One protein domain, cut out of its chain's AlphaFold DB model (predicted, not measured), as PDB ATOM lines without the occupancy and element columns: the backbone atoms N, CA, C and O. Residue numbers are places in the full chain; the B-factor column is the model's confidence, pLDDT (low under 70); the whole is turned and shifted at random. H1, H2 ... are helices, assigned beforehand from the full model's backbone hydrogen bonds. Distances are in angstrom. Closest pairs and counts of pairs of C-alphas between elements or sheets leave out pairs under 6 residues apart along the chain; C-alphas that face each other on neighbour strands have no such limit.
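What this domain is: This is residues 44 to 121 of the 237 residues of the protein "Prolipoprotein diacylglyceryl transferase" of Chryseobacterium indologenes (UniProt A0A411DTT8). Two long helices, H1 and H4, lie side by side and run opposite ways; the short helices H2 and H3 sit beside the last turns of H1, where residues 63 to 67 meet H3, and with the loop of residues 86 to 94 they make a small head at that end of the elongated whole. The printed part has 78 residues, class all helix, with four named helices, H1 to H4 in order. It is only just loose, close to compact, with a radius of gyration of the C-alphas of 14.2 A, spanning 44 by 23 by 16 A.

How they stand to each other: Start with H1, residues 44 to 70, which touches H4, residues 102 to 121, at a shallow tilt of 30 degrees; their closest C-alphas, of Gly 65 and Gly 104, are 4.0 A apart. With residues 63 to 67 alone, H1 only just touches H3, residues 79 to 82, with 3 pairs of C-alphas within 8 A, the closest those of Arg 63 and Val 82 at 6.7 A. H2, residues 74 to 77, is apart from H4. O i to N i+4 pairs are within hydrogen-bond range in 21 of 23 for H1 and 15 of 16 for H4.

Where its parts are: Find C-alpha 44 at (-14.593, 2.672, -30.002); H1 runs 38.9 A from there. H4 runs 25.7 A to C-alpha 121 at (-6.833, 8.751, -26.307).

The domain as a whole: The printed part has no cut; the long link is residues 83 to 101, where pLDDT is under 70 at 97 to 98.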
ATOM      1  N   GLN A  44     -15.200   3.895 -29.471       96.25
ATOM      2  CA  GLN A  44     -14.593   2.672 -30.002       96.25
ATOM      3  C   GLN A  44     -13.478   2.934 -31.021       96.25
ATOM      4  O   GLN A  44     -12.603   2.088 -31.179       96.25
ATOM      5  N   LYS A  45     -13.417   4.124 -31.638       97.12
ATOM      6  CA  LYS A  45     -12.312   4.507 -32.537       97.12
ATOM      7  C   LYS A  45     -10.930   4.426 -31.877       97.12
ATOM      8  O   LYS A  45      -9.920   4.346 -32.563       97.12
ATOM      9  N   TYR A  46     -10.874   4.488 -30.545       98.00
ATOM     10  CA  TYR A  46      -9.628   4.404 -29.789       98.00
ATOM     11  C   TYR A  46      -9.207   2.966 -29.466       98.00
ATOM     12  O   TYR A  46      -8.106   2.771 -28.952       98.00
ATOM     13  N   LEU A  47     -10.055   1.970 -29.736       97.50
ATOM     14  CA  LEU A  47      -9.788   0.569 -29.419       97.50
ATOM     15  C   LEU A  47      -8.735  -0.029 -30.353       97.50
ATOM     16  O   LEU A  47      -7.784  -0.650 -29.892       97.50
ATOM     17  N   GLU A  48      -8.891   0.179 -31.660       97.44
ATOM     18  CA  GLU A  48      -7.967  -0.360 -32.658       97.44
ATOM     19  C   GLU A  48      -6.538   0.175 -32.462       97.44
ATOM     20  O   GLU A  48      -5.627  -0.645 -32.359       97.44
ATOM     21  N   PRO A  49      -6.297   1.489 -32.259       98.06
ATOM     22  CA  PRO A  49      -4.954   1.958 -31.939       98.06
ATOM     23  C   PRO A  49      -4.389   1.357 -30.643       98.06
ATOM     24  O   PRO A  49      -3.201   1.051 -30.597       98.06
ATOM     25  N   LEU A  50      -5.208   1.157 -29.599       98.12
ATOM     26  CA  LEU A  50      -4.748   0.522 -28.355       98.12
ATOM     27  C   LEU A  50      -4.267  -0.904 -28.615       98.12
ATOM     28  O   LEU A  50      -3.182  -1.284 -28.177       98.12
ATOM     29  N   PHE A  51      -5.080  -1.676 -29.336       98.00
ATOM     30  CA  PHE A  51      -4.769  -3.048 -29.707       98.00
ATOM     31  C   PHE A  51      -3.487  -3.115 -30.539       98.00
ATOM     32  O   PHE A  51      -2.571  -3.852 -30.180       98.00
ATOM     33  N   THR A  52      -3.382  -2.295 -31.584       97.38
ATOM     34  CA  THR A  52      -2.222  -2.251 -32.481       97.38
ATOM     35  C   THR A  52      -0.936  -1.921 -31.729       97.38
ATOM     36  O   THR A  52       0.042  -2.659 -31.841       97.38
ATOM     37  N   TRP A  53      -0.929  -0.868 -30.908       97.69
ATOM     38  CA  TRP A  53       0.265  -0.482 -30.149       97.69
ATOM     39  C   TRP A  53       0.641  -1.503 -29.069       97.69
ATOM     40  O   TRP A  53       1.828  -1.748 -28.859       97.69
ATOM     41  N   THR A  54      -0.345  -2.150 -28.441       96.25
ATOM     42  CA  THR A  54      -0.115  -3.227 -27.462       96.25
ATOM     43  C   THR A  54       0.470  -4.468 -28.139       96.25
ATOM     44  O   THR A  54       1.421  -5.059 -27.629       96.25
ATOM     45  N   LEU A  55      -0.062  -4.861 -29.299       95.69
ATOM     46  CA  LEU A  55       0.400  -6.017 -30.068       95.69
ATOM     47  C   LEU A  55       1.827  -5.806 -30.589       95.69
ATOM     48  O   LEU A  55       2.700  -6.639 -30.342       95.69
ATOM     49  N   ILE A  56       2.076  -4.667 -31.244       94.62
ATOM     50  CA  ILE A  56       3.404  -4.293 -31.752       94.62
ATOM     51  C   ILE A  56       4.402  -4.203 -30.597       94.62
ATOM     52  O   ILE A  56       5.469  -4.810 -30.666       94.62
ATOM     53  N   GLY A  57       4.043  -3.496 -29.520       95.56
ATOM     54  CA  GLY A  57       4.889  -3.353 -28.337       95.56
ATOM     55  C   GLY A  57       5.240  -4.701 -27.713       95.56
ATOM     56  O   GLY A  57       6.401  -4.948 -27.404       95.56
ATOM     57  N   THR A  58       4.270  -5.608 -27.598       93.62
ATOM     58  CA  THR A  58       4.494  -6.941 -27.024       93.62
ATOM     59  C   THR A  58       5.431  -7.779 -27.888       93.62
ATOM     60  O   THR A  58       6.412  -8.305 -27.370       93.62
ATOM     61  N   ILE A  59       5.155  -7.906 -29.191       92.06
ATOM     62  CA  ILE A  59       5.932  -8.778 -30.087       92.06
ATOM     63  C   ILE A  59       7.344  -8.221 -30.289       92.06
ATOM     64  O   ILE A  59       8.322  -8.929 -30.044       92.06
ATOM     65  N   LEU A  60       7.460  -6.949 -30.688       92.69
ATOM     66  CA  LEU A  60       8.763  -6.329 -30.937       92.69
ATOM     67  C   LEU A  60       9.554  -6.157 -29.645       92.69
ATOM     68  O   LEU A  60      10.745  -6.445 -29.624       92.69
ATOM     69  N   GLY A  61       8.901  -5.738 -28.561       94.00
ATOM     70  CA  GLY A  61       9.542  -5.598 -27.259       94.00
ATOM     71  C   GLY A  61      10.069  -6.925 -26.738       94.00
ATOM     72  O   GLY A  61      11.216  -6.992 -26.302       94.00
ATOM     73  N   ALA A  62       9.277  -7.999 -26.824       90.62
ATOM     74  CA  ALA A  62       9.727  -9.317 -26.392       90.62
ATOM     75  C   ALA A  62      10.926  -9.813 -27.200       90.62
ATOM     76  O   ALA A  62      11.883 -10.333 -26.619       90.62
ATOM     77  N   ARG A  63      10.890  -9.642 -28.525       91.25
ATOM     78  CA  ARG A  63      11.971 -10.078 -29.408       91.25
ATOM     79  C   ARG A  63      13.236  -9.246 -29.208       91.25
ATOM     80  O   ARG A  63      14.304  -9.815 -29.015       91.25
ATOM     81  N   LEU A  64      13.120  -7.919 -29.168       92.62
ATOM     82  CA  LEU A  64      14.256  -7.031 -28.915       92.62
ATOM     83  C   LEU A  64      14.853  -7.252 -27.531       92.62
ATOM     84  O   LEU A  64      16.069  -7.323 -27.412       92.62
ATOM     85  N   GLY A  65      14.023  -7.422 -26.501       90.19
ATOM     86  CA  GLY A  65      14.511  -7.780 -25.173       90.19
ATOM     87  C   GLY A  65      15.304  -9.082 -25.205       90.19
ATOM     88  O   GLY A  65      16.399  -9.145 -24.661       90.19
ATOM     89  N   HIS A  66      14.802 -10.107 -25.895       86.94
ATOM     90  CA  HIS A  66      15.534 -11.362 -25.997       86.94
ATOM     91  C   HIS A  66      16.896 -11.189 -26.681       86.94
ATOM     92  O   HIS A  66      17.918 -11.623 -26.156       86.94
ATOM     93  N   VAL A  67      16.912 -10.524 -27.836       91.62
ATOM     94  CA  VAL A  67      18.137 -10.299 -28.610       91.62
ATOM     95  C   VAL A  67      19.132  -9.449 -27.817       91.62
ATOM     96  O   VAL A  67      20.285  -9.829 -27.701       91.62
ATOM     97  N   ILE A  68      18.706  -8.347 -27.201       91.31
ATOM     98  CA  ILE A  68      19.610  -7.451 -26.462       91.31
ATOM     99  C   ILE A  68      20.228  -8.145 -25.241       91.31
ATOM    100  O   ILE A  68      21.416  -7.962 -24.985       91.31
ATOM    101  N   PHE A  69      19.445  -8.918 -24.480       87.25
ATOM    102  CA  PHE A  69      19.904  -9.471 -23.201       87.25
ATOM    103  C   PHE A  69      20.515 -10.872 -23.295       87.25
ATOM    104  O   PHE A  69      21.335 -11.212 -22.446       87.25
ATOM    105  N   TYR A  70      20.126 -11.680 -24.286       85.81
ATOM    106  CA  TYR A  70      20.526 -13.092 -24.351       85.81
ATOM    107  C   TYR A  70      21.238 -13.479 -25.647       85.81
ATOM    108  O   TYR A  70      22.008 -14.431 -25.619       85.81
ATOM    109  N   GLN A  71      20.982 -12.788 -26.768       89.88
ATOM    110  CA  GLN A  71      21.551 -13.138 -28.084       89.88
ATOM    111  C   GLN A  71      21.943 -11.908 -28.930       89.88
ATOM    112  O   GLN A  71      21.418 -11.720 -30.036       89.88
ATOM    113  N   PRO A  72      22.825 -11.021 -28.430       93.19
ATOM    114  CA  PRO A  72      23.167  -9.771 -29.116       93.19
ATOM    115  C   PRO A  72      23.870  -9.984 -30.465       93.19
ATOM    116  O   PRO A  72      23.820  -9.118 -31.341       93.19
ATOM    117  N   GLU A  73      24.498 -11.137 -30.671       92.56
ATOM    118  CA  GLU A  73      25.145 -11.546 -31.917       92.56
ATOM    119  C   GLU A  73      24.197 -11.544 -33.129       92.56
ATOM    120  O   GLU A  73      24.635 -11.248 -34.247       92.56
ATOM    121  N   LEU A  74      22.888 -11.752 -32.926       90.19
ATOM    122  CA  LEU A  74      21.897 -11.738 -34.008       90.19
ATOM    123  C   LEU A  74      21.826 -10.396 -34.748       90.19
ATOM    124  O   LEU A  74      21.496 -10.383 -35.932       90.19
ATOM    125  N   PHE A  75      22.195  -9.278 -34.110       93.31
ATOM    126  CA  PHE A  75      22.276  -7.982 -34.797       93.31
ATOM    127  C   PHE A  75      23.307  -7.966 -35.932       93.31
ATOM    128  O   PHE A  75      23.164  -7.182 -36.867       93.31
ATOM    129  N   LYS A  76      24.342  -8.805 -35.859       92.69
ATOM    130  CA  LYS A  76      25.378  -8.904 -36.895       92.69
ATOM    131  C   LYS A  76      25.140 -10.089 -37.820       92.69
ATOM    132  O   LYS A  76      25.349  -9.972 -39.021       92.69
ATOM    133  N   GLU A  77      24.723 -11.218 -37.257       91.31
ATOM    134  CA  GLU A  77      24.670 -12.483 -37.990       91.31
ATOM    135  C   GLU A  77      23.375 -12.692 -38.780       91.31
ATOM    136  O   GLU A  77      23.397 -13.367 -39.806       91.31
ATOM    137  N   ASP A  78      22.247 -12.153 -38.311       89.56
ATOM    138  CA  ASP A  78      20.940 -12.337 -38.953       89.56
ATOM    139  C   ASP A  78      20.010 -11.159 -38.603       89.56
ATOM    140  O   ASP A  78      18.967 -11.321 -37.968       89.56
ATOM    141  N   PHE A  79      20.416  -9.941 -38.986       91.44
ATOM    142  CA  PHE A  79      19.789  -8.678 -38.560       91.44
ATOM    143  C   PHE A  79      18.269  -8.639 -38.782       91.44
ATOM    144  O   PHE A  79      17.516  -8.202 -37.913       91.44
ATOM    145  N   TRP A  80      17.788  -9.131 -39.926       90.12
ATOM    146  CA  TRP A  80      16.357  -9.121 -40.237       90.12
ATOM    147  C   TRP A  80      15.550 -10.068 -39.341       90.12
ATOM    148  O   TRP A  80      14.404  -9.749 -39.021       90.12
ATOM    149  N   SER A  81      16.149 -11.158 -38.847       88.19
ATOM    150  CA  SER A  81      15.504 -12.076 -37.890       88.19
ATOM    151  C   SER A  81      15.227 -11.451 -36.516       88.19
ATOM    152  O   SER A  81      14.481 -12.006 -35.699       88.19
ATOM    153  N   VAL A  82      15.826 -10.293 -36.224       89.06
ATOM    154  CA  VAL A  82      15.544  -9.526 -35.005       89.06
ATOM    155  C   VAL A  82      14.151  -8.896 -35.074       89.06
ATOM    156  O   VAL A  82      13.474  -8.795 -34.055       89.06
ATOM    157  N   PHE A  83      13.691  -8.510 -36.264       88.88
ATOM    158  CA  PHE A  83      12.446  -7.754 -36.441       88.88
ATOM    159  C   PHE A  83      11.351  -8.547 -37.152       88.88
ATOM    160  O   PHE A  83      10.170  -8.246 -36.991       88.88
ATOM    161  N   LEU A  84      11.734  -9.552 -37.936       87.44
ATOM    162  CA  LEU A  84      10.839 -10.333 -38.777       87.44
ATOM    163  C   LEU A  84      10.882 -11.816 -38.378       87.44
ATOM    164  O   LEU A  84      11.927 -12.305 -37.954       87.44
ATOM    165  N   PRO A  85       9.775 -12.563 -38.549       84.12
ATOM    166  CA  PRO A  85       9.682 -13.992 -38.225       84.12
ATOM    167  C   PRO A  85      10.368 -14.888 -39.278       84.12
ATOM    168  O   PRO A  85       9.820 -15.909 -39.709       84.12
ATOM    169  N   ILE A  86      11.551 -14.483 -39.731       86.25
ATOM    170  CA  ILE A  86      12.343 -15.142 -40.768       86.25
ATOM    171  C   ILE A  86      13.777 -15.322 -40.278       86.25
ATOM    172  O   ILE A  86      14.265 -14.520 -39.490       86.25
ATOM    173  N   SER A  87      14.468 -16.327 -40.798       84.44
ATOM    174  CA  SER A  87      15.928 -16.382 -40.753       84.44
ATOM    175  C   SER A  87      16.485 -16.097 -42.140       84.44
ATOM    176  O   SER A  87      15.874 -16.485 -43.142       84.44
ATOM    177  N   THR A  88      17.625 -15.406 -42.183       86.75
ATOM    178  CA  THR A  88      18.382 -15.123 -43.411       86.75
ATOM    179  C   THR A  88      19.729 -15.849 -43.462       86.75
ATOM    180  O   THR A  88      20.321 -15.951 -44.536       86.75
ATOM    181  N   LYS A  89      20.177 -16.442 -42.342       78.19
ATOM    182  CA  LYS A  89      21.502 -17.075 -42.202       78.19
ATOM    183  C   LYS A  89      21.750 -18.249 -43.167       78.19
ATOM    184  O   LYS A  89      22.892 -18.501 -43.518       78.19
ATOM    185  N   ASN A  90      20.695 -18.934 -43.625       77.31
ATOM    186  CA  ASN A  90      20.762 -20.076 -44.558       77.31
ATOM    187  C   ASN A  90      19.719 -19.965 -45.694       77.31
ATOM    188  O   ASN A  90      19.096 -20.955 -46.081       77.31
ATOM    189  N   GLY A  91      19.493 -18.748 -46.194       80.31
ATOM    190  CA  GLY A  91      18.405 -18.430 -47.127       80.31
ATOM    191  C   GLY A  91      17.130 -17.979 -46.410       80.31
ATOM    192  O   GLY A  91      17.036 -18.061 -45.188       80.31
ATOM    193  N   LEU A  92      16.150 -17.475 -47.168       84.94
ATOM    194  CA  LEU A  92      14.889 -16.957 -46.627       84.94
ATOM    195  C   LEU A  92      13.988 -18.104 -46.163       84.94
ATOM    196  O   LEU A  92      13.325 -18.758 -46.970       84.94
ATOM    197  N   LYS A  93      13.940 -18.322 -44.848       83.00
ATOM    198  CA  LYS A  93      13.063 -19.320 -44.232       83.00
ATOM    199  C   LYS A  93      12.154 -18.666 -43.208       83.00
ATOM    200  O   LYS A  93      12.622 -17.958 -42.322       83.00
ATOM    201  N   PHE A  94      10.859 -18.955 -43.291       81.50
ATOM    202  CA  PHE A  94       9.925 -18.598 -42.230       81.50
ATOM    203  C   PHE A  94      10.185 -19.481 -41.007       81.50
ATOM    204  O   PHE A  94      10.055 -20.705 -41.074       81.50
ATOM    205  N   THR A  95      10.578 -18.860 -39.900       75.94
ATOM    206  CA  THR A  95      10.882 -19.548 -38.635       75.94
ATOM    207  C   THR A  95       9.874 -19.225 -37.540       75.94
ATOM    208  O   THR A  95       9.868 -19.888 -36.506       75.94
ATOM    209  N   GLY A  96       9.025 -18.213 -37.748       76.25
ATOM    210  CA  GLY A  96       8.259 -17.617 -36.661       76.25
ATOM    211  C   GLY A  96       9.152 -16.781 -35.738       76.25
ATOM    212  O   GLY A  96      10.369 -16.694 -35.924       76.25
ATOM    213  N   PHE A  97       8.540 -16.165 -34.727       69.62
ATOM    214  CA  PHE A  97       9.282 -15.556 -33.627       69.62
ATOM    215  C   PHE A  97       9.576 -16.619 -32.564       69.62
ATOM    216  O   PHE A  97       8.669 -17.082 -31.874       69.62
ATOM    217  N   SER A  98      10.844 -16.990 -32.430       68.62
ATOM    218  CA  SER A  98      11.388 -17.719 -31.280       68.62
ATOM    219  C   SER A  98      12.215 -16.761 -30.415       68.62
ATOM    220  O   SER A  98      12.557 -15.668 -30.866       68.62
ATOM    221  N   GLY A  99      12.511 -17.122 -29.165       74.12
ATOM    222  CA  GLY A  99      13.278 -16.258 -28.260       74.12
ATOM    223  C   GLY A  99      12.538 -14.956 -27.940       74.12
ATOM    224  O   GLY A  99      12.804 -13.908 -28.528       74.12
ATOM    225  N   LEU A 100      11.575 -15.035 -27.022       82.44
ATOM    226  CA  LEU A 100      10.750 -13.911 -26.582       82.44
ATOM    227  C   LEU A 100      10.979 -13.679 -25.087       82.44
ATOM    228  O   LEU A 100      10.750 -14.576 -24.280       82.44
ATOM    229  N   ALA A 101      11.409 -12.474 -24.711       80.94
ATOM    230  CA  ALA A 101      11.666 -12.113 -23.320       80.94
ATOM    231  C   ALA A 101      10.528 -11.254 -22.750       80.94
ATOM    232  O   ALA A 101      10.254 -10.154 -23.231       80.94
ATOM    233  N   SER A 102       9.903 -11.711 -21.665       82.12
ATOM    234  CA  SER A 102       8.790 -11.002 -21.013       82.12
ATOM    235  C   SER A 102       9.156  -9.586 -20.550       82.12
ATOM    236  O   SER A 102       8.367  -8.664 -20.724       82.12
ATOM    237  N   HIS A 103      10.367  -9.377 -20.027       79.44
ATOM    238  CA  HIS A 103      10.841  -8.062 -19.578       79.44
ATOM    239  C   HIS A 103      10.907  -7.043 -20.724       79.44
ATOM    240  O   HIS A 103      10.519  -5.890 -20.543       79.44
ATOM    241  N   GLY A 104      11.321  -7.476 -21.919       86.81
ATOM    242  CA  GLY A 104      11.330  -6.628 -23.111       86.81
ATOM    243  C   GLY A 104       9.922  -6.210 -23.540       86.81
ATOM    244  O   GLY A 104       9.688  -5.035 -23.822       86.81
ATOM    245  N   ALA A 105       8.962  -7.144 -23.510       88.69
ATOM    246  CA  ALA A 105       7.552  -6.820 -23.742       88.69
ATOM    247  C   ALA A 105       7.022  -5.824 -22.706       88.69
ATOM    248  O   ALA A 105       6.383  -4.849 -23.087       88.69
ATOM    249  N   THR A 106       7.317  -6.019 -21.418       86.88
ATOM    250  CA  THR A 106       6.883  -5.107 -20.348       86.88
ATOM    251  C   THR A 106       7.404  -3.687 -20.568       86.88
ATOM    252  O   THR A 106       6.623  -2.738 -20.506       86.88
ATOM    253  N   ILE A 107       8.694  -3.523 -20.879       88.12
ATOM    254  CA  ILE A 107       9.293  -2.206 -21.144       88.12
ATOM    255  C   ILE A 107       8.619  -1.542 -22.350       88.12
ATOM    256  O   ILE A 107       8.191  -0.389 -22.272       88.12
ATOM    257  N   ALA A 108       8.464  -2.270 -23.456       94.25
ATOM    258  CA  ALA A 108       7.809  -1.741 -24.648       94.25
ATOM    259  C   ALA A 108       6.329  -1.399 -24.402       94.25
ATOM    260  O   ALA A 108       5.845  -0.380 -24.899       94.25
ATOM    261  N   LEU A 109       5.610  -2.195 -23.608       92.88
ATOM    262  CA  LEU A 109       4.226  -1.920 -23.215       92.88
ATOM    263  C   LEU A 109       4.098  -0.658 -22.364       92.88
ATOM    264  O   LEU A 109       3.132   0.083 -22.547       92.88
ATOM    265  N   ILE A 110       5.072  -0.362 -21.498       91.62
ATOM    266  CA  ILE A 110       5.104   0.907 -20.762       91.62
ATOM    267  C   ILE A 110       5.167   2.079 -21.756       91.62
ATOM    268  O   ILE A 110       4.321   2.974 -21.743       91.62
ATOM    269  N   PHE A 111       6.123   2.064 -22.684       96.44
ATOM    270  CA  PHE A 111       6.286   3.176 -23.628       96.44
ATOM    271  C   PHE A 111       5.122   3.312 -24.615       96.44
ATOM    272  O   PHE A 111       4.630   4.419 -24.842       96.44
ATOM    273  N   THR A 112       4.645   2.203 -25.177       97.19
ATOM    274  CA  THR A 112       3.522   2.211 -26.126       97.19
ATOM    275  C   THR A 112       2.211   2.629 -25.459       97.19
ATOM    276  O   THR A 112       1.448   3.390 -26.055       97.19
ATOM    277  N   THR A 113       1.979   2.242 -24.200       95.19
ATOM    278  CA  THR A 113       0.808   2.693 -23.433       95.19
ATOM    279  C   THR A 113       0.896   4.176 -23.091       95.19
ATOM    280  O   THR A 113      -0.096   4.888 -23.247       95.19
ATOM    281  N   LEU A 114       2.069   4.682 -22.688       96.69
ATOM    282  CA  LEU A 114       2.275   6.121 -22.474       96.69
ATOM    283  C   LEU A 114       2.022   6.912 -23.762       96.69
ATOM    284  O   LEU A 114       1.279   7.896 -23.744       96.69
ATOM    285  N   TYR A 115       2.576   6.456 -24.887       98.19
ATOM    286  CA  TYR A 115       2.348   7.066 -26.195       98.19
ATOM    287  C   TYR A 115       0.856   7.096 -26.549       98.19
ATOM    288  O   TYR A 115       0.310   8.165 -26.835       98.19
ATOM    289  N   TYR A 116       0.175   5.950 -26.461       98.38
ATOM    290  CA  TYR A 116      -1.262   5.852 -26.702       98.38
ATOM    291  C   TYR A 116      -2.053   6.801 -25.792       98.38
ATOM    292  O   TYR A 116      -2.909   7.558 -26.263       98.38
ATOM    293  N   SER A 117      -1.729   6.814 -24.500       97.25
ATOM    294  CA  SER A 117      -2.427   7.622 -23.507       97.25
ATOM    295  C   SER A 117      -2.302   9.115 -23.780       97.25
ATOM    296  O   SER A 117      -3.306   9.825 -23.761       97.25
ATOM    297  N   PHE A 118      -1.090   9.593 -24.066       97.75
ATOM    298  CA  PHE A 118      -0.824  11.019 -24.240       97.75
ATOM    299  C   PHE A 118      -1.169  11.540 -25.634       97.75
ATOM    300  O   PHE A 118      -1.586  12.691 -25.769       97.75
ATOM    301  N   LYS A 119      -0.984  10.729 -26.682       98.00
ATOM    302  CA  LYS A 119      -1.116  11.190 -28.073       98.00
ATOM    303  C   LYS A 119      -2.428  10.788 -28.730       98.00
ATOM    304  O   LYS A 119      -2.920  11.543 -29.564       98.00
ATOM    305  N   ILE A 120      -3.006   9.650 -28.349       97.75
ATOM    306  CA  ILE A 120      -4.158   9.077 -29.051       97.75
ATOM    307  C   ILE A 120      -5.445   9.311 -28.261       97.75
ATOM    308  O   ILE A 120      -6.298  10.087 -28.695       97.75
ATOM    309  N   ILE A 121      -5.590   8.676 -27.094       97.25
ATOM    310  CA  ILE A 121      -6.833   8.751 -26.307       97.25
ATOM    311  C   ILE A 121      -6.897   9.995 -25.406       97.25
ATOM    312  O   ILE A 121      -7.983  10.386 -24.983       97.25
TER     313      ILE A 121